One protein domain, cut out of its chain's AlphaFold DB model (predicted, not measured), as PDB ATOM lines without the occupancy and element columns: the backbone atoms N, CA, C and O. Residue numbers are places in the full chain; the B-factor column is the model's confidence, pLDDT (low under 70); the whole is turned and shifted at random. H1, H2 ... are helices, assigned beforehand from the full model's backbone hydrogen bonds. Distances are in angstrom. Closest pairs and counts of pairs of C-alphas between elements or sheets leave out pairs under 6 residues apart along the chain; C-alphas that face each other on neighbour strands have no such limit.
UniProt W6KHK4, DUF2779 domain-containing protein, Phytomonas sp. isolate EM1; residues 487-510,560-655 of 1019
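Overview. This is residues 487 to 510 and 560 to 655 of the 1019 residues of the protein "DUF2779 domain-containing protein" of Phytomonas sp. isolate EM1 (UniProt W6KHK4). A body of short helices and long loops, with one helix, H1, reaching out of it as an arm whose residues 503 to 510 stand free. In the body H6 and H7 touch at a steep angle, with short H4 at the later residues of H7; H5 and short H2 lie elsewhere, H3 is out near H2, and the unnamed stretch 599 to 610 passes through the middle. The printed part has 120 residues with seven named helices, H1 to H7 in chain order, and no named strand; the class is all helix, though only 54 residues are in named elements. The whole is compact, with a radius of gyration of the C-alphas of 14.8 A, yet elongated in outline, spanning 51 by 33 by 27 A.

Along the chain. After residues 487 to 498, with no named element, H1 takes residues 499 to 510, 16.8 A long, from C-alpha 499 at (179.365, 27.222, -48.415). After the cut come H2, residues 571 to 574, H3, residues 580 to 583, and H4, residues 595 to 598. H5 takes residues 611 to 619, 12.3 A, and H6 residues 625 to 633, 12.6 A. H7, residues 641 to 652, is 16.3 A long and ends with C-alpha 652 at (192.270, 33.436, -46.268).

Arrangement. H1 is close to H6 but not clearly touching; the closest C-alphas, of Ala 499 and Asp 627, are 7.7 A apart. H2 and H3 are likewise close but not clearly touching, with the C-alphas of Cys 573 and Phe 582 closest at 6.7 A. H2 and H5 only just touch, with 3 pairs of C-alphas within 8 A, the closest those of Ala 571 and Ala 612 at 5.3 A. H4 touches residues 649 to 652 of H7, closest at the C-alphas of Ile 596 and Val 650, 5.3 A. H6 touches residues 647 to 651 of H7, closest at the C-alphas of Ile 625 and Val 647, 6.3 A; they run opposite ways at a steep tilt of 64 degrees. H5 and H7 are apart. In H5, H6 and H7 every O i to N i+4 pair is within hydrogen-bond range, in H1 7 of 8; H2, H3 and H4 are too short for such a pair.

Size, cuts and confidence. The C-alphas farthest apart, of Lys 510 and Asp 577, are 52.6 A apart. Residues 511 to 559 are not printed, and C-alphas 510 and 560 are 29.1 A apart across the cut. The links H3 to H4 and H4 to H5 are long. Mean pLDDT of the printed part is 75.6; 37 residues are under 70, among them residues 499 to 510 and 560 to 567.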
ATOM      1  N   SER A 487     178.012   7.662 -44.113       58.31
ATOM      2  CA  SER A 487     177.479   7.107 -45.366       58.31
ATOM      3  C   SER A 487     177.479   8.129 -46.508       58.31
ATOM      4  O   SER A 487     177.414   7.734 -47.667       58.31
ATOM      5  N   GLU A 488     177.567   9.424 -46.188       55.00
ATOM      6  CA  GLU A 488     177.477  10.543 -47.138       55.00
ATOM      7  C   GLU A 488     178.851  10.993 -47.684       55.00
ATOM      8  O   GLU A 488     178.902  11.777 -48.626       55.00
ATOM      9  N   ALA A 489     179.967  10.500 -47.123       60.84
ATOM     10  CA  ALA A 489     181.336  10.884 -47.501       60.84
ATOM     11  C   ALA A 489     182.209   9.646 -47.815       60.84
ATOM     12  O   ALA A 489     182.972   9.198 -46.955       60.84
ATOM     13  N   PRO A 490     182.106   9.063 -49.027       56.81
ATOM     14  CA  PRO A 490     182.804   7.823 -49.389       56.81
ATOM     15  C   PRO A 490     184.334   7.964 -49.444       56.81
ATOM     16  O   PRO A 490     185.039   6.973 -49.299       56.81
ATOM     17  N   ASN A 491     184.846   9.187 -49.607       65.06
ATOM     18  CA  ASN A 491     186.270   9.530 -49.589       65.06
ATOM     19  C   ASN A 491     186.770   9.997 -48.206       65.06
ATOM     20  O   ASN A 491     187.902  10.444 -48.100       65.06
ATOM     21  N   GLY A 492     185.935   9.979 -47.159       67.69
ATOM     22  CA  GLY A 492     186.325  10.385 -45.800       67.69
ATOM     23  C   GLY A 492     186.531  11.893 -45.573       67.69
ATOM     24  O   GLY A 492     186.748  12.299 -44.427       67.69
ATOM     25  N   LEU A 493     186.424  12.726 -46.614       74.50
ATOM     26  CA  LEU A 493     186.514  14.187 -46.537       74.50
ATOM     27  C   LEU A 493     185.143  14.810 -46.254       74.50
ATOM     28  O   LEU A 493     184.109  14.331 -46.712       74.50
ATOM     29  N   VAL A 494     185.135  15.907 -45.498       77.38
ATOM     30  CA  VAL A 494     183.904  16.603 -45.102       77.38
ATOM     31  C   VAL A 494     183.869  17.983 -45.749       77.38
ATOM     32  O   VAL A 494     184.875  18.687 -45.755       77.38
ATOM     33  N   HIS A 495     182.706  18.372 -46.267       77.25
ATOM     34  CA  HIS A 495     182.484  19.664 -46.917       77.25
ATOM     35  C   HIS A 495     181.741  20.642 -45.998       77.25
ATOM     36  O   HIS A 495     181.006  20.220 -45.103       77.25
ATOM     37  N   SER A 496     181.944  21.945 -46.220       78.75
ATOM     38  CA  SER A 496     181.262  23.014 -45.478       78.75
ATOM     39  C   SER A 496     179.748  22.928 -45.674       78.75
ATOM     40  O   SER A 496     179.259  22.847 -46.803       78.75
ATOM     41  N   THR A 497     179.011  22.987 -44.567       77.25
ATOM     42  CA  THR A 497     177.543  22.982 -44.564       77.25
ATOM     43  C   THR A 497     176.974  24.289 -45.123       77.25
ATOM     44  O   THR A 497     175.921  24.280 -45.759       77.25
ATOM     45  N   TYR A 498     177.671  25.412 -44.917       70.62
ATOM     46  CA  TYR A 498     177.173  26.756 -45.242       70.62
ATOM     47  C   TYR A 498     177.783  27.381 -46.510       70.62
ATOM     48  O   TYR A 498     177.370  28.473 -46.894       70.62
ATOM     49  N   ALA A 499     178.695  26.696 -47.214       66.31
ATOM     50  CA  ALA A 499     179.365  27.222 -48.415       66.31
ATOM     51  C   ALA A 499     178.398  27.765 -49.488       66.31
ATOM     52  O   ALA A 499     178.650  28.812 -50.079       66.31
ATOM     53  N   ARG A 500     177.245  27.109 -49.685       57.94
ATOM     54  CA  ARG A 500     176.220  27.542 -50.657       57.94
ATOM     55  C   ARG A 500     175.549  28.871 -50.291       57.94
ATOM     56  O   ARG A 500     175.061  29.561 -51.179       57.94
ATOM     57  N   LEU A 501     175.509  29.230 -49.006       60.06
ATOM     58  CA  LEU A 501     174.930  30.493 -48.537       60.06
ATOM     59  C   LEU A 501     175.931  31.649 -48.650       60.06
ATOM     60  O   LEU A 501     175.527  32.770 -48.949       60.06
ATOM     61  N   GLU A 502     177.232  31.389 -48.469       55.88
ATOM     62  CA  GLU A 502     178.276  32.405 -48.671       55.88
ATOM     63  C   GLU A 502     178.408  32.813 -50.144       55.88
ATOM     64  O   GLU A 502     178.524  34.003 -50.431       55.88
ATOM     65  N   GLU A 503     178.322  31.867 -51.085       56.47
ATOM     66  CA  GLU A 503     178.323  32.175 -52.526       56.47
ATOM     67  C   GLU A 503     177.119  33.047 -52.927       56.47
ATOM     68  O   GLU A 503     177.252  33.971 -53.732       56.47
ATOM     69  N   GLN A 504     175.957  32.816 -52.308       51.19
ATOM     70  CA  GLN A 504     174.754  33.625 -52.516       51.19
ATOM     71  C   GLN A 504     174.865  35.015 -51.868       51.19
ATOM     72  O   GLN A 504     174.476  36.005 -52.487       51.19
ATOM     73  N   ALA A 505     175.448  35.123 -50.670       53.44
ATOM     74  CA  ALA A 505     175.666  36.402 -49.992       53.44
ATOM     75  C   ALA A 505     176.703  37.283 -50.717       53.44
ATOM     76  O   ALA A 505     176.474  38.478 -50.903       53.44
ATOM     77  N   GLN A 506     177.806  36.696 -51.201       50.62
ATOM     78  CA  GLN A 506     178.821  37.405 -51.993       50.62
ATOM     79  C   GLN A 506     178.311  37.793 -53.390       50.62
ATOM     80  O   GLN A 506     178.716  38.824 -53.932       50.62
ATOM     81  N   GLY A 507     177.407  36.999 -53.975       47.72
ATOM     82  CA  GLY A 507     176.684  37.362 -55.195       47.72
ATOM     83  C   GLY A 507     175.784  38.584 -54.992       47.72
ATOM     84  O   GLY A 507     175.835  39.520 -55.787       47.72
ATOM     85  N   GLN A 508     175.043  38.627 -53.880       45.97
ATOM     86  CA  GLN A 508     174.150  39.739 -53.537       45.97
ATOM     87  C   GLN A 508     174.890  41.026 -53.139       45.97
ATOM     88  O   GLN A 508     174.398  42.118 -53.419       45.97
ATOM     89  N   GLU A 509     176.072  40.943 -52.519       45.34
ATOM     90  CA  GLU A 509     176.912  42.126 -52.264       45.34
ATOM     91  C   GLU A 509     177.487  42.712 -53.559       45.34
ATOM     92  O   GLU A 509     177.453  43.929 -53.736       45.34
ATOM     93  N   LYS A 510     177.912  41.869 -54.511       42.62
ATOM     94  CA  LYS A 510     178.365  42.313 -55.842       42.62
ATOM     95  C   LYS A 510     177.228  42.876 -56.701       42.62
ATOM     96  O   LYS A 510     177.463  43.783 -57.498       42.62
ATOM     97  N   PRO A 560     172.147  18.332 -41.722       55.28
ATOM     98  CA  PRO A 560     172.631  17.113 -42.363       55.28
ATOM     99  C   PRO A 560     172.722  15.984 -41.340       55.28
ATOM    100  O   PRO A 560     173.127  16.238 -40.199       55.28
ATOM    101  N   SER A 561     172.351  14.762 -41.739       55.06
ATOM    102  CA  SER A 561     172.282  13.626 -40.822       55.06
ATOM    103  C   SER A 561     173.597  13.510 -40.041       55.06
ATOM    104  O   SER A 561     174.694  13.565 -40.605       55.06
ATOM    105  N   ILE A 562     173.512  13.486 -38.706       58.22
ATOM    106  CA  ILE A 562     174.708  13.346 -37.872       58.22
ATOM    107  C   ILE A 562     175.274  11.963 -38.186       58.22
ATOM    108  O   ILE A 562     174.550  10.975 -38.032       58.22
ATOM    109  N   PRO A 563     176.545  11.846 -38.611       59.16
ATOM    110  CA  PRO A 563     177.087  10.536 -38.901       59.16
ATOM    111  C   PRO A 563     177.043   9.678 -37.640       59.16
ATOM    112  O   PRO A 563     177.583  10.054 -36.599       59.16
ATOM    113  N   HIS A 564     176.375   8.534 -37.714       59.12
ATOM    114  CA  HIS A 564     175.928   7.797 -36.536       59.12
ATOM    115  C   HIS A 564     177.016   7.430 -35.518       59.12
ATOM    116  O   HIS A 564     176.730   7.311 -34.328       59.12
ATOM    117  N   PHE A 565     178.258   7.201 -35.951       62.69
ATOM    118  CA  PHE A 565     179.332   6.861 -35.018       62.69
ATOM    119  C   PHE A 565     179.861   8.105 -34.273       62.69
ATOM    120  O   PHE A 565     180.323   7.971 -33.137       62.69
ATOM    121  N   SER A 566     179.761   9.302 -34.877       64.06
ATOM    122  CA  SER A 566     180.261  10.569 -34.322       64.06
ATOM    123  C   SER A 566     179.526  10.990 -33.045       64.06
ATOM    124  O   SER A 566     180.099  11.687 -32.213       64.06
ATOM    125  N   GLU A 567     178.322  10.450 -32.829       65.00
ATOM    126  CA  GLU A 567     177.555  10.520 -31.576       65.00
ATOM    127  C   GLU A 567     178.334   9.959 -30.369       65.00
ATOM    128  O   GLU A 567     178.078  10.339 -29.229       65.00
ATOM    129  N   ASN A 568     179.294   9.055 -30.603       70.88
ATOM    130  CA  ASN A 568     180.084   8.413 -29.550       70.88
ATOM    131  C   ASN A 568     181.439   9.097 -29.310       70.88
ATOM    132  O   ASN A 568     182.180   8.664 -28.429       70.88
ATOM    133  N   ILE A 569     181.795  10.127 -30.087       74.19
ATOM    134  CA  ILE A 569     183.003  10.918 -29.838       74.19
ATOM    135  C   ILE A 569     182.697  11.862 -28.678       74.19
ATOM    136  O   ILE A 569     181.738  12.624 -28.721       74.19
ATOM    137  N   GLY A 570     183.519  11.839 -27.632       70.06
ATOM    138  CA  GLY A 570     183.298  12.676 -26.455       70.06
ATOM    139  C   GLY A 570     184.587  13.034 -25.731       70.06
ATOM    140  O   GLY A 570     185.677  12.622 -26.115       70.06
ATOM    141  N   ALA A 571     184.471  13.772 -24.625       65.69
ATOM    142  CA  ALA A 571     185.621  14.201 -23.815       65.69
ATOM    143  C   ALA A 571     186.492  13.041 -23.287       65.69
ATOM    144  O   ALA A 571     187.624  13.256 -22.861       65.69
ATOM    145  N   HIS A 572     185.972  11.813 -23.307       68.50
ATOM    146  CA  HIS A 572     186.692  10.604 -22.930       68.50
ATOM    147  C   HIS A 572     187.766  10.188 -23.952       68.50
ATOM    148  O   HIS A 572     188.683   9.460 -23.584       68.50
ATOM    149  N   CYS A 573     187.693  10.633 -25.215       73.00
ATOM    150  CA  CYS A 573     188.661  10.236 -26.243       73.00
ATOM    151  C   CYS A 573     190.055  10.852 -26.025       73.00
ATOM    152  O   CYS A 573     191.035  10.289 -26.497       73.00
ATOM    153  N   SER A 574     190.153  11.971 -25.294       57.38
ATOM    154  CA  SER A 574     191.393  12.737 -25.086       57.38
ATOM    155  C   SER A 574     192.051  12.530 -23.707       57.38
ATOM    156  O   SER A 574     192.835  13.376 -23.285       57.38
ATOM    157  N   ARG A 575     191.664  11.502 -22.937       52.81
ATOM    158  CA  ARG A 575     192.087  11.296 -21.532       52.81
ATOM    159  C   ARG A 575     193.021  10.089 -21.360       52.81
ATOM    160  O   ARG A 575     193.133   9.274 -22.264       52.81
ATOM    161  N   ALA A 576     193.646  10.017 -20.177       45.22
ATOM    162  CA  ALA A 576     194.896   9.338 -19.783       45.22
ATOM    163  C   ALA A 576     195.056   7.812 -19.996       45.22
ATOM    164  O   ALA A 576     196.005   7.247 -19.480       45.22
ATOM    165  N   ASP A 577     194.204   7.186 -20.804       51.72
ATOM    166  CA  ASP A 577     194.446   5.900 -21.469       51.72
ATOM    167  C   ASP A 577     193.930   6.062 -22.900       51.72
ATOM    168  O   ASP A 577     192.840   5.576 -23.253       51.72
ATOM    169  N   ALA A 578     194.647   6.891 -23.668       58.47
ATOM    170  CA  ALA A 578     194.200   7.375 -24.965       58.47
ATOM    171  C   ALA A 578     193.731   6.189 -25.810       58.47
ATOM    172  O   ALA A 578     194.402   5.163 -25.919       58.47
ATOM    173  N   CYS A 579     192.505   6.283 -26.324       72.75
ATOM    174  CA  CYS A 579     191.940   5.216 -27.136       72.75
ATOM    175  C   CYS A 579     192.876   4.994 -28.337       72.75
ATOM    176  O   CYS A 579     193.008   5.936 -29.120       72.75
ATOM    177  N   PRO A 580     193.488   3.803 -28.514       68.88
ATOM    178  CA  PRO A 580     194.475   3.592 -29.576       68.88
ATOM    179  C   PRO A 580     193.866   3.914 -30.940       68.88
ATOM    180  O   PRO A 580     194.441   4.637 -31.734       68.88
ATOM    181  N   PHE A 581     192.604   3.546 -31.148       75.25
ATOM    182  CA  PHE A 581     191.879   3.839 -32.383       75.25
ATOM    183  C   PHE A 581     191.614   5.338 -32.634       75.25
ATOM    184  O   PHE A 581     191.415   5.743 -33.773       75.25
ATOM    185  N   PHE A 582     191.554   6.168 -31.585       75.06
ATOM    186  CA  PHE A 582     191.431   7.623 -31.737       75.06
ATOM    187  C   PHE A 582     192.791   8.266 -32.034       75.06
ATOM    188  O   PHE A 582     192.858   9.154 -32.881       75.06
ATOM    189  N   VAL A 583     193.852   7.790 -31.372       65.06
ATOM    190  CA  VAL A 583     195.245   8.207 -31.614       65.06
ATOM    191  C   VAL A 583     195.672   7.863 -33.042       65.06
ATOM    192  O   VAL A 583     196.213   8.705 -33.742       65.06
ATOM    193  N   GLU A 584     195.302   6.688 -33.545       65.31
ATOM    194  CA  GLU A 584     195.554   6.291 -34.938       65.31
ATOM    195  C   GLU A 584     194.652   7.016 -35.960       65.31
ATOM    196  O   GLU A 584     194.630   6.678 -37.139       65.31
ATOM    197  N   GLY A 585     193.843   7.998 -35.541       69.81
ATOM    198  CA  GLY A 585     192.999   8.786 -36.446       69.81
ATOM    199  C   GLY A 585     191.781   8.052 -37.023       69.81
ATOM    200  O   GLY A 585     190.977   8.676 -37.709       69.81
ATOM    201  N   MET A 586     191.546   6.781 -36.682       73.12
ATOM    202  CA  MET A 586     190.447   5.954 -37.223       73.12
ATOM    203  C   MET A 586     189.032   6.366 -36.769       73.12
ATOM    204  O   MET A 586     188.032   5.716 -37.098       73.12
ATOM    205  N   CYS A 587     188.923   7.411 -35.950       75.19
ATOM    206  CA  CYS A 587     187.660   7.941 -35.434       75.19
ATOM    207  C   CYS A 587     187.378   9.383 -35.881       75.19
ATOM    208  O   CYS A 587     186.359   9.933 -35.473       75.19
ATOM    209  N   LEU A 588     188.250  10.004 -36.675       78.31
ATOM    210  CA  LEU A 588     188.095  11.375 -37.164       78.31
ATOM    211  C   LEU A 588     187.941  11.380 -38.693       78.31
ATOM    212  O   LEU A 588     188.344  10.413 -39.338       78.31
ATOM    213  N   PRO A 589     187.346  12.436 -39.283       78.06
ATOM    214  CA  PRO A 589     187.341  12.570 -40.734       78.06
ATOM    215  C   PRO A 589     188.760  12.757 -41.267       78.06
ATOM    216  O   PRO A 589     189.658  13.187 -40.536       78.06
ATOM    217  N   GLN A 590     188.953  12.473 -42.553       79.31
ATOM    218  CA  GLN A 590     190.255  12.629 -43.181       79.31
ATOM    219  C   GLN A 590     190.662  14.105 -43.184       79.31
ATOM    220  O   GLN A 590     189.896  15.001 -43.549       79.31
ATOM    221  N   LYS A 591     191.890  14.357 -42.741       76.88
ATOM    222  CA  LYS A 591     192.479  15.690 -42.684       76.88
ATOM    223  C   LYS A 591     192.953  16.118 -44.068       76.88
ATOM    224  O   LYS A 591     193.636  15.363 -44.756       76.88
ATOM    225  N   VAL A 592     192.683  17.370 -44.433       80.38
ATOM    226  CA  VAL A 592     193.303  17.983 -45.613       80.38
ATOM    227  C   VAL A 592     194.775  18.268 -45.313       80.38
ATOM    228  O   VAL A 592     195.079  18.952 -44.330       80.38
ATOM    229  N   ALA A 593     195.680  17.745 -46.148       71.69
ATOM    230  CA  ALA A 593     197.128  17.826 -45.936       71.69
ATOM    231  C   ALA A 593     197.645  19.275 -45.879       71.69
ATOM    232  O   ALA A 593     198.399  19.620 -44.974       71.69
ATOM    233  N   ASN A 594     197.182  20.137 -46.792       77.94
ATOM    234  CA  ASN A 594     197.525  21.559 -46.815       77.94
ATOM    235  C   ASN A 594     196.259  22.433 -46.683       77.94
ATOM    236  O   ASN A 594     195.664  22.809 -47.699       77.94
ATOM    237  N   PRO A 595     195.817  22.750 -45.448       80.94
ATOM    238  CA  PRO A 595     194.623  23.562 -45.215       80.94
ATOM    239  C   PRO A 595     194.746  25.003 -45.704       80.94
ATOM    240  O   PRO A 595     193.724  25.622 -45.970       80.94
ATOM    241  N   ILE A 596     195.967  25.529 -45.842       83.31
ATOM    242  CA  ILE A 596     196.206  26.872 -46.383       83.31
ATOM    243  C   ILE A 596     195.851  26.889 -47.869       83.31
ATOM    244  O   ILE A 596     195.074  27.727 -48.302       83.31
ATOM    245  N   LYS A 597     196.342  25.908 -48.641       83.69
ATOM    246  CA  LYS A 597     196.035  25.794 -50.077       83.69
ATOM    247  C   LYS A 597     194.562  25.473 -50.345       83.69
ATOM    248  O   LYS A 597     193.995  25.957 -51.317       83.69
ATOM    249  N   ALA A 598     193.953  24.632 -49.513       82.38
ATOM    250  CA  ALA A 598     192.535  24.291 -49.635       82.38
ATOM    251  C   ALA A 598     191.598  25.378 -49.074       82.38
ATOM    252  O   ALA A 598     190.384  25.312 -49.278       82.38
ATOM    253  N   CYS A 599     192.149  26.352 -48.346       85.69
ATOM    254  CA  CYS A 599     191.428  27.359 -47.577       85.69
ATOM    255  C   CYS A 599     190.310  26.774 -46.686       85.69
ATOM    256  O   CYS A 599     189.273  27.416 -46.492       85.69
ATOM    257  N   ASP A 600     190.459  25.530 -46.215       85.50
ATOM    258  CA  ASP A 600     189.512  24.848 -45.326       85.50
ATOM    259  C   ASP A 600     190.132  23.593 -44.678       85.50
ATOM    260  O   ASP A 600     191.140  23.048 -45.137       85.50
ATOM    261  N   ASN A 601     189.517  23.118 -43.593       85.56
ATOM    262  CA  ASN A 601     189.781  21.806 -42.995       85.56
ATOM    263  C   ASN A 601     188.596  21.370 -42.115       85.56
ATOM    264  O   ASN A 601     187.732  22.178 -41.781       85.56
ATOM    265  N   HIS A 602     188.559  20.108 -41.685       86.81
ATOM    266  CA  HIS A 602     187.468  19.616 -40.840       86.81
ATOM    267  C   HIS A 602     187.465  20.266 -39.443       86.81
ATOM    268  O   HIS A 602     188.512  20.560 -38.871       86.81
ATOM    269  N   LEU A 603     186.290  20.392 -38.822       87.25
ATOM    270  CA  LEU A 603     186.083  21.038 -37.516       87.25
ATOM    271  C   LEU A 603     187.048  20.553 -36.419       87.25
ATOM    272  O   LEU A 603     187.549  21.341 -35.612       87.25
ATOM    273  N   PHE A 604     187.327  19.246 -36.377       84.81
ATOM    274  CA  PHE A 604     188.198  18.679 -35.348       84.81
ATOM    275  C   PHE A 604     189.666  19.150 -35.414       84.81
ATOM    276  O   PHE A 604     190.357  19.004 -34.404       84.81
ATOM    277  N   THR A 605     190.130  19.787 -36.501       85.25
ATOM    278  CA  THR A 605     191.481  20.384 -36.573       85.25
ATOM    279  C   THR A 605     191.600  21.730 -35.862       85.25
ATOM    280  O   THR A 605     192.718  22.167 -35.593       85.25
ATOM    281  N   LEU A 606     190.480  22.376 -35.520       87.62
ATOM    282  CA  LEU A 606     190.476  23.692 -34.886       87.62
ATOM    283  C   LEU A 606     191.232  23.653 -33.542       87.62
ATOM    284  O   LEU A 606     190.827  22.925 -32.627       87.62
ATOM    285  N   PRO A 607     192.317  24.420 -33.371       86.50
ATOM    286  CA  PRO A 607     193.113  24.371 -32.159       86.50
ATOM    287  C   PRO A 607     192.436  25.005 -30.953       86.50
ATOM    288  O   PRO A 607     191.423  25.703 -31.053       86.50
ATOM    289  N   SER A 608     193.035  24.750 -29.785       83.56
ATOM    290  CA  SER A 608     192.693  25.398 -28.510       83.56
ATOM    291  C   SER A 608     191.196  25.353 -28.181       83.56
ATOM    292  O   SER A 608     190.662  26.237 -27.515       83.56
ATOM    293  N   THR A 609     190.505  24.330 -28.679       85.25
ATOM    294  CA  THR A 609     189.071  24.112 -28.512       85.25
ATOM    295  C   THR A 609     188.897  22.717 -27.943       85.25
ATOM    296  O   THR A 609     189.412  21.750 -28.507       85.25
ATOM    297  N   SER A 610     188.199  22.614 -26.812       83.12
ATOM    298  CA  SER A 610     187.973  21.327 -26.163       83.12
ATOM    299  C   SER A 610     187.217  20.378 -27.092       83.12
ATOM    300  O   SER A 610     186.351  20.797 -27.864       83.12
ATOM    301  N   LEU A 611     187.519  19.082 -26.992       80.94
ATOM    302  CA  LEU A 611     186.824  18.064 -27.776       80.94
ATOM    303  C   LEU A 611     185.310  18.097 -27.525       80.94
ATOM    304  O   LEU A 611     184.544  18.002 -28.472       80.94
ATOM    305  N   ALA A 612     184.882  18.338 -26.281       77.81
ATOM    306  CA  ALA A 612     183.468  18.497 -25.936       77.81
ATOM    307  C   ALA A 612     182.786  19.599 -26.761       77.81
ATOM    308  O   ALA A 612     181.739  19.362 -27.352       77.81
ATOM    309  N   ARG A 613     183.414  20.777 -26.874       83.69
ATOM    310  CA  ARG A 613     182.869  21.896 -27.655       83.69
ATOM    311  C   ARG A 613     182.826  21.586 -29.152       83.69
ATOM    312  O   ARG A 613     181.851  21.927 -29.810       83.69
ATOM    313  N   LYS A 614     183.850  20.905 -29.678       86.12
ATOM    314  CA  LYS A 614     183.876  20.439 -31.075       86.12
ATOM    315  C   LYS A 614     182.749  19.446 -31.363       86.12
ATOM    316  O   LYS A 614     182.119  19.548 -32.403       86.12
ATOM    317  N   VAL A 615     182.474  18.524 -30.441       80.44
ATOM    318  CA  VAL A 615     181.370  17.558 -30.559       80.44
ATOM    319  C   VAL A 615     180.012  18.266 -30.530       80.44
ATOM    320  O   VAL A 615     179.148  17.933 -31.334       80.44
ATOM    321  N   THR A 616     179.828  19.277 -29.672       81.12
ATOM    322  CA  THR A 616     178.600  20.096 -29.666       81.12
ATOM    323  C   THR A 616     178.379  20.780 -31.013       81.12
ATOM    324  O   THR A 616     177.334  20.596 -31.626       81.12
ATOM    325  N   TRP A 617     179.392  21.485 -31.520       86.00
ATOM    326  CA  TRP A 617     179.340  22.134 -32.832       86.00
ATOM    327  C   TRP A 617     179.109  21.151 -33.978       86.00
ATOM    328  O   TRP A 617     178.366  21.438 -34.913       86.00
ATOM    329  N   TRP A 618     179.699  19.962 -33.889       81.75
ATOM    330  CA  TRP A 618     179.448  18.893 -34.843       81.75
ATOM    331  C   TRP A 618     177.973  18.461 -34.846       81.75
ATOM    332  O   TRP A 618     177.378  18.305 -35.914       81.75
ATOM    333  N   GLY A 619     177.358  18.328 -33.666       77.00
ATOM    334  CA  GLY A 619     175.924  18.055 -33.517       77.00
ATOM    335  C   GLY A 619     175.025  19.173 -34.059       77.00
ATOM    336  O   GLY A 619     173.968  18.886 -34.611       77.00
ATOM    337  N   GLU A 620     175.474  20.427 -33.989       79.44
ATOM    338  CA  GLU A 620     174.798  21.609 -34.558       79.44
ATOM    339  C   GLU A 620     174.941  21.729 -36.089       79.44
ATOM    340  O   GLU A 620     174.430  22.669 -36.695       79.44
ATOM    341  N   GLY A 621     175.632  20.788 -36.742       79.38
ATOM    342  CA  GLY A 621     175.789  20.785 -38.198       79.38
ATOM    343  C   GLY A 621     177.048  21.486 -38.709       79.38
ATOM    344  O   GLY A 621     177.219  21.580 -39.922       79.38
ATOM    345  N   LEU A 622     177.949  21.952 -37.836       86.00
ATOM    346  CA  LEU A 622     179.231  22.517 -38.263       86.00
ATOM    347  C   LEU A 622     180.165  21.376 -38.667       86.00
ATOM    348  O   LEU A 622     180.341  20.400 -37.932       86.00
ATOM    349  N   ARG A 623     180.754  21.480 -39.856       85.50
ATOM    350  CA  ARG A 623     181.568  20.420 -40.452       85.50
ATOM    351  C   ARG A 623     183.005  20.863 -40.670       85.50
ATOM    352  O   ARG A 623     183.919  20.087 -40.372       85.50
ATOM    353  N   THR A 624     183.213  22.098 -41.114       89.75
ATOM    354  CA  THR A 624     184.544  22.622 -41.452       89.75
ATOM    355  C   THR A 624     184.886  23.923 -40.721       89.75
ATOM    356  O   THR A 624     184.080  24.470 -39.965       89.75
ATOM    357  N   ILE A 625     186.117  24.411 -40.895       89.62
ATOM    358  CA  ILE A 625     186.592  25.672 -40.307       89.62
ATOM    359  C   ILE A 625     185.816  26.865 -40.879       89.62
ATOM    360  O   ILE A 625     185.523  27.809 -40.141       89.62
ATOM    361  N   ARG A 626     185.432  26.815 -42.161       88.19
ATOM    362  CA  ARG A 626     184.596  27.855 -42.784       88.19
ATOM    363  C   ARG A 626     183.244  28.008 -42.102       88.19
ATOM    364  O   ARG A 626     182.838  29.131 -41.821       88.19
ATOM    365  N   ASP A 627     182.602  26.899 -41.735       87.88
ATOM    366  CA  ASP A 627     181.327  26.942 -41.009       87.88
ATOM    367  C   ASP A 627     181.467  27.685 -39.670       87.88
ATOM    368  O   ASP A 627     180.602  28.475 -39.290       87.88
ATOM    369  N   VAL A 628     182.588  27.478 -38.968       90.00
ATOM    370  CA  VAL A 628     182.895  28.177 -37.711       90.00
ATOM    371  C   VAL A 628     183.098  29.676 -37.950       90.00
ATOM    372  O   VAL A 628     182.611  30.489 -37.161       90.00
ATOM    373  N   LEU A 629     183.798  30.061 -39.025       89.94
ATOM    374  CA  LEU A 629     184.006  31.468 -39.380       89.94
ATOM    375  C   LEU A 629     182.690  32.168 -39.721       89.94
ATOM    376  O   LEU A 629     182.451  33.279 -39.248       89.94
ATOM    377  N   TYR A 630     181.842  31.516 -40.515       87.38
ATOM    378  CA  TYR A 630     180.530  32.024 -40.897       87.38
ATOM    379  C   TYR A 630     179.662  32.284 -39.657       87.38
ATOM    380  O   TYR A 630     179.203  33.402 -39.429       87.38
ATOM    381  N   GLN A 631     179.547  31.292 -38.771       87.44
ATOM    382  CA  GLN A 631     178.786  31.412 -37.523       87.44
ATOM    383  C   GLN A 631     179.355  32.474 -36.564       87.44
ATOM    384  O   GLN A 631     178.604  33.125 -35.834       87.44
ATOM    385  N   TYR A 632     180.676  32.689 -36.570       89.50
ATOM    386  CA  TYR A 632     181.305  33.797 -35.845       89.50
ATOM    387  C   TYR A 632     180.911  35.163 -36.431       89.50
ATOM    388  O   TYR A 632     180.545  36.058 -35.671       89.50
ATOM    389  N   LYS A 633     180.930  35.324 -37.765       87.88
ATOM    390  CA  LYS A 633     180.508  36.566 -38.447       87.88
ATOM    391  C   LYS A 633     179.038  36.899 -38.173       87.88
ATOM    392  O   LYS A 633     178.714  38.060 -37.953       87.88
ATOM    393  N   CYS A 634     178.176  35.886 -38.117       84.00
ATOM    394  CA  CYS A 634     176.761  36.037 -37.770       84.00
ATOM    395  C   CYS A 634     176.504  36.295 -36.271       84.00
ATOM    396  O   CYS A 634     175.364  36.516 -35.875       84.00
ATOM    397  N   GLY A 635     177.534  36.256 -35.417       86.44
ATOM    398  CA  GLY A 635     177.414  36.532 -33.982       86.44
ATOM    399  C   GLY A 635     176.905  35.366 -33.124       86.44
ATOM    400  O   GLY A 635     176.754  35.536 -31.914       86.44
ATOM    401  N   TYR A 636     176.690  34.177 -33.699       84.94
ATOM    402  CA  TYR A 636     176.209  32.995 -32.971       84.94
ATOM    403  C   TYR A 636     177.304  32.315 -32.140       84.94
ATOM    404  O   TYR A 636     177.027  31.731 -31.091       84.94
ATOM    405  N   ILE A 637     178.569  32.411 -32.569       88.00
ATOM    406  CA  ILE A 637     179.710  31.791 -31.881       88.00
ATOM    407  C   ILE A 637     180.728  32.845 -31.444       88.00
ATOM    408  O   ILE A 637     181.105  33.730 -32.203       88.00
ATOM    409  N   LYS A 638     181.249  32.705 -30.218       89.81
ATOM    410  CA  LYS A 638     182.375  33.502 -29.702       89.81
ATOM    411  C   LYS A 638     183.681  32.710 -29.755       89.81
ATOM    412  O   LYS A 638     183.768  31.629 -29.164       89.81
ATOM    413  N   LEU A 639     184.701  33.266 -30.403       90.19
ATOM    414  CA  LEU A 639     186.048  32.695 -30.497       90.19
ATOM    415  C   LEU A 639     187.045  33.502 -29.658       90.19
ATOM    416  O   LEU A 639     186.912  34.717 -29.514       90.19
ATOM    417  N   THR A 640     188.055  32.830 -29.104       90.56
ATOM    418  CA  THR A 640     189.198  33.506 -28.472       90.56
ATOM    419  C   THR A 640     190.113  34.116 -29.534       90.56
ATOM    420  O   THR A 640     190.091  33.694 -30.689       90.56
ATOM    421  N   ALA A 641     190.962  35.082 -29.162       88.69
ATOM    422  CA  ALA A 641     191.873  35.712 -30.122       88.69
ATOM    423  C   ALA A 641     192.765  34.696 -30.882       88.69
ATOM    424  O   ALA A 641     192.845  34.806 -32.101       88.69
ATOM    425  N   PRO A 642     193.372  33.668 -30.245       88.06
ATOM    426  CA  PRO A 642     194.108  32.630 -30.976       88.06
ATOM    427  C   PRO A 642     193.235  31.783 -31.913       88.06
ATOM    428  O   PRO A 642     193.657  31.487 -33.026       88.06
ATOM    429  N   GLN A 643     192.016  31.417 -31.491       90.62
ATOM    430  CA  GLN A 643     191.082  30.659 -32.334       90.62
ATOM    431  C   GLN A 643     190.675  31.472 -33.564       90.62
ATOM    432  O   GLN A 643     190.696  30.958 -34.674       90.62
ATOM    433  N   LEU A 644     190.352  32.753 -33.374       91.06
ATOM    434  CA  LEU A 644     189.988  33.646 -34.466       91.06
ATOM    435  C   LEU A 644     191.153  33.853 -35.437       91.06
ATOM    436  O   LEU A 644     190.934  33.791 -36.643       91.06
ATOM    437  N   ARG A 645     192.380  34.043 -34.924       90.06
ATOM    438  CA  ARG A 645     193.586  34.128 -35.764       90.06
ATOM    439  C   ARG A 645     193.748  32.890 -36.635       90.06
ATOM    440  O   ARG A 645     193.951  33.025 -37.832       90.06
ATOM    441  N   TYR A 646     193.598  31.701 -36.053       90.88
ATOM    442  CA  TYR A 646     193.688  30.446 -36.796       90.88
ATOM    443  C   TYR A 646     192.621  30.335 -37.890       90.88
ATOM    444  O   TYR A 646     192.939  30.031 -39.035       90.88
ATOM    445  N   VAL A 647     191.358  30.592 -37.542       91.50
ATOM    446  CA  VAL A 647     190.227  30.460 -38.469       91.50
ATOM    447  C   VAL A 647     190.356  31.440 -39.640       91.50
ATOM    448  O   VAL A 647     190.154  31.035 -40.782       91.50
ATOM    449  N   LYS A 648     190.735  32.700 -39.375       90.62
ATOM    450  CA  LYS A 648     190.988  33.704 -40.422       90.62
ATOM    451  C   LYS A 648     192.160  33.306 -41.316       90.62
ATOM    452  O   LYS A 648     192.005  33.279 -42.529       90.62
ATOM    453  N   ALA A 649     193.283  32.913 -40.715       89.88
ATOM    454  CA  ALA A 649     194.471  32.483 -41.447       89.88
ATOM    455  C   ALA A 649     194.178  31.295 -42.385       89.88
ATOM    456  O   ALA A 649     194.568  31.325 -43.545       89.88
ATOM    457  N   VAL A 650     193.425  30.284 -41.929       90.06
ATOM    458  CA  VAL A 650     193.009  29.159 -42.789       90.06
ATOM    459  C   VAL A 650     192.080  29.617 -43.907       90.06
ATOM    460  O   VAL A 650     192.301  29.254 -45.054       90.06
ATOM    461  N   ALA A 651     191.038  30.388 -43.588       88.19
ATOM    462  CA  ALA A 651     190.036  30.786 -44.574       88.19
ATOM    463  C   ALA A 651     190.615  31.687 -45.679       88.19
ATOM    464  O   ALA A 651     190.177  31.605 -46.823       88.19
ATOM    465  N   GLU A 652     191.598  32.522 -45.338       88.06
ATOM    466  CA  GLU A 652     192.270  33.436 -46.268       88.06
ATOM    467  C   GLU A 652     193.496  32.813 -46.955       88.06
ATOM    468  O   GLU A 652     194.027  33.404 -47.889       88.06
ATOM    469  N   GLY A 653     193.957  31.633 -46.522       88.25
ATOM    470  CA  GLY A 653     195.186  31.029 -47.045       88.25
ATOM    471  C   GLY A 653     196.461  31.775 -46.618       88.25
ATOM    472  O   GLY A 653     197.435  31.824 -47.365       88.25
ATOM    473  N   HIS A 654     196.465  32.350 -45.414       90.19
ATOM    474  CA  HIS A 654     197.541  33.182 -44.871       90.19
ATOM    475  C   HIS A 654     198.212  32.573 -43.627       90.19
ATOM    476  O   HIS A 654     197.713  31.630 -43.006       90.19
ATOM    477  N   VAL A 655     199.329  33.172 -43.215       90.75
ATOM    478  CA  VAL A 655     199.973  33.002 -41.904       90.75
ATOM    479  C   VAL A 655     199.816  34.279 -41.079       90.75
ATOM    480  O   VAL A 655     199.682  35.365 -41.638       90.75
TER     481      VAL A 655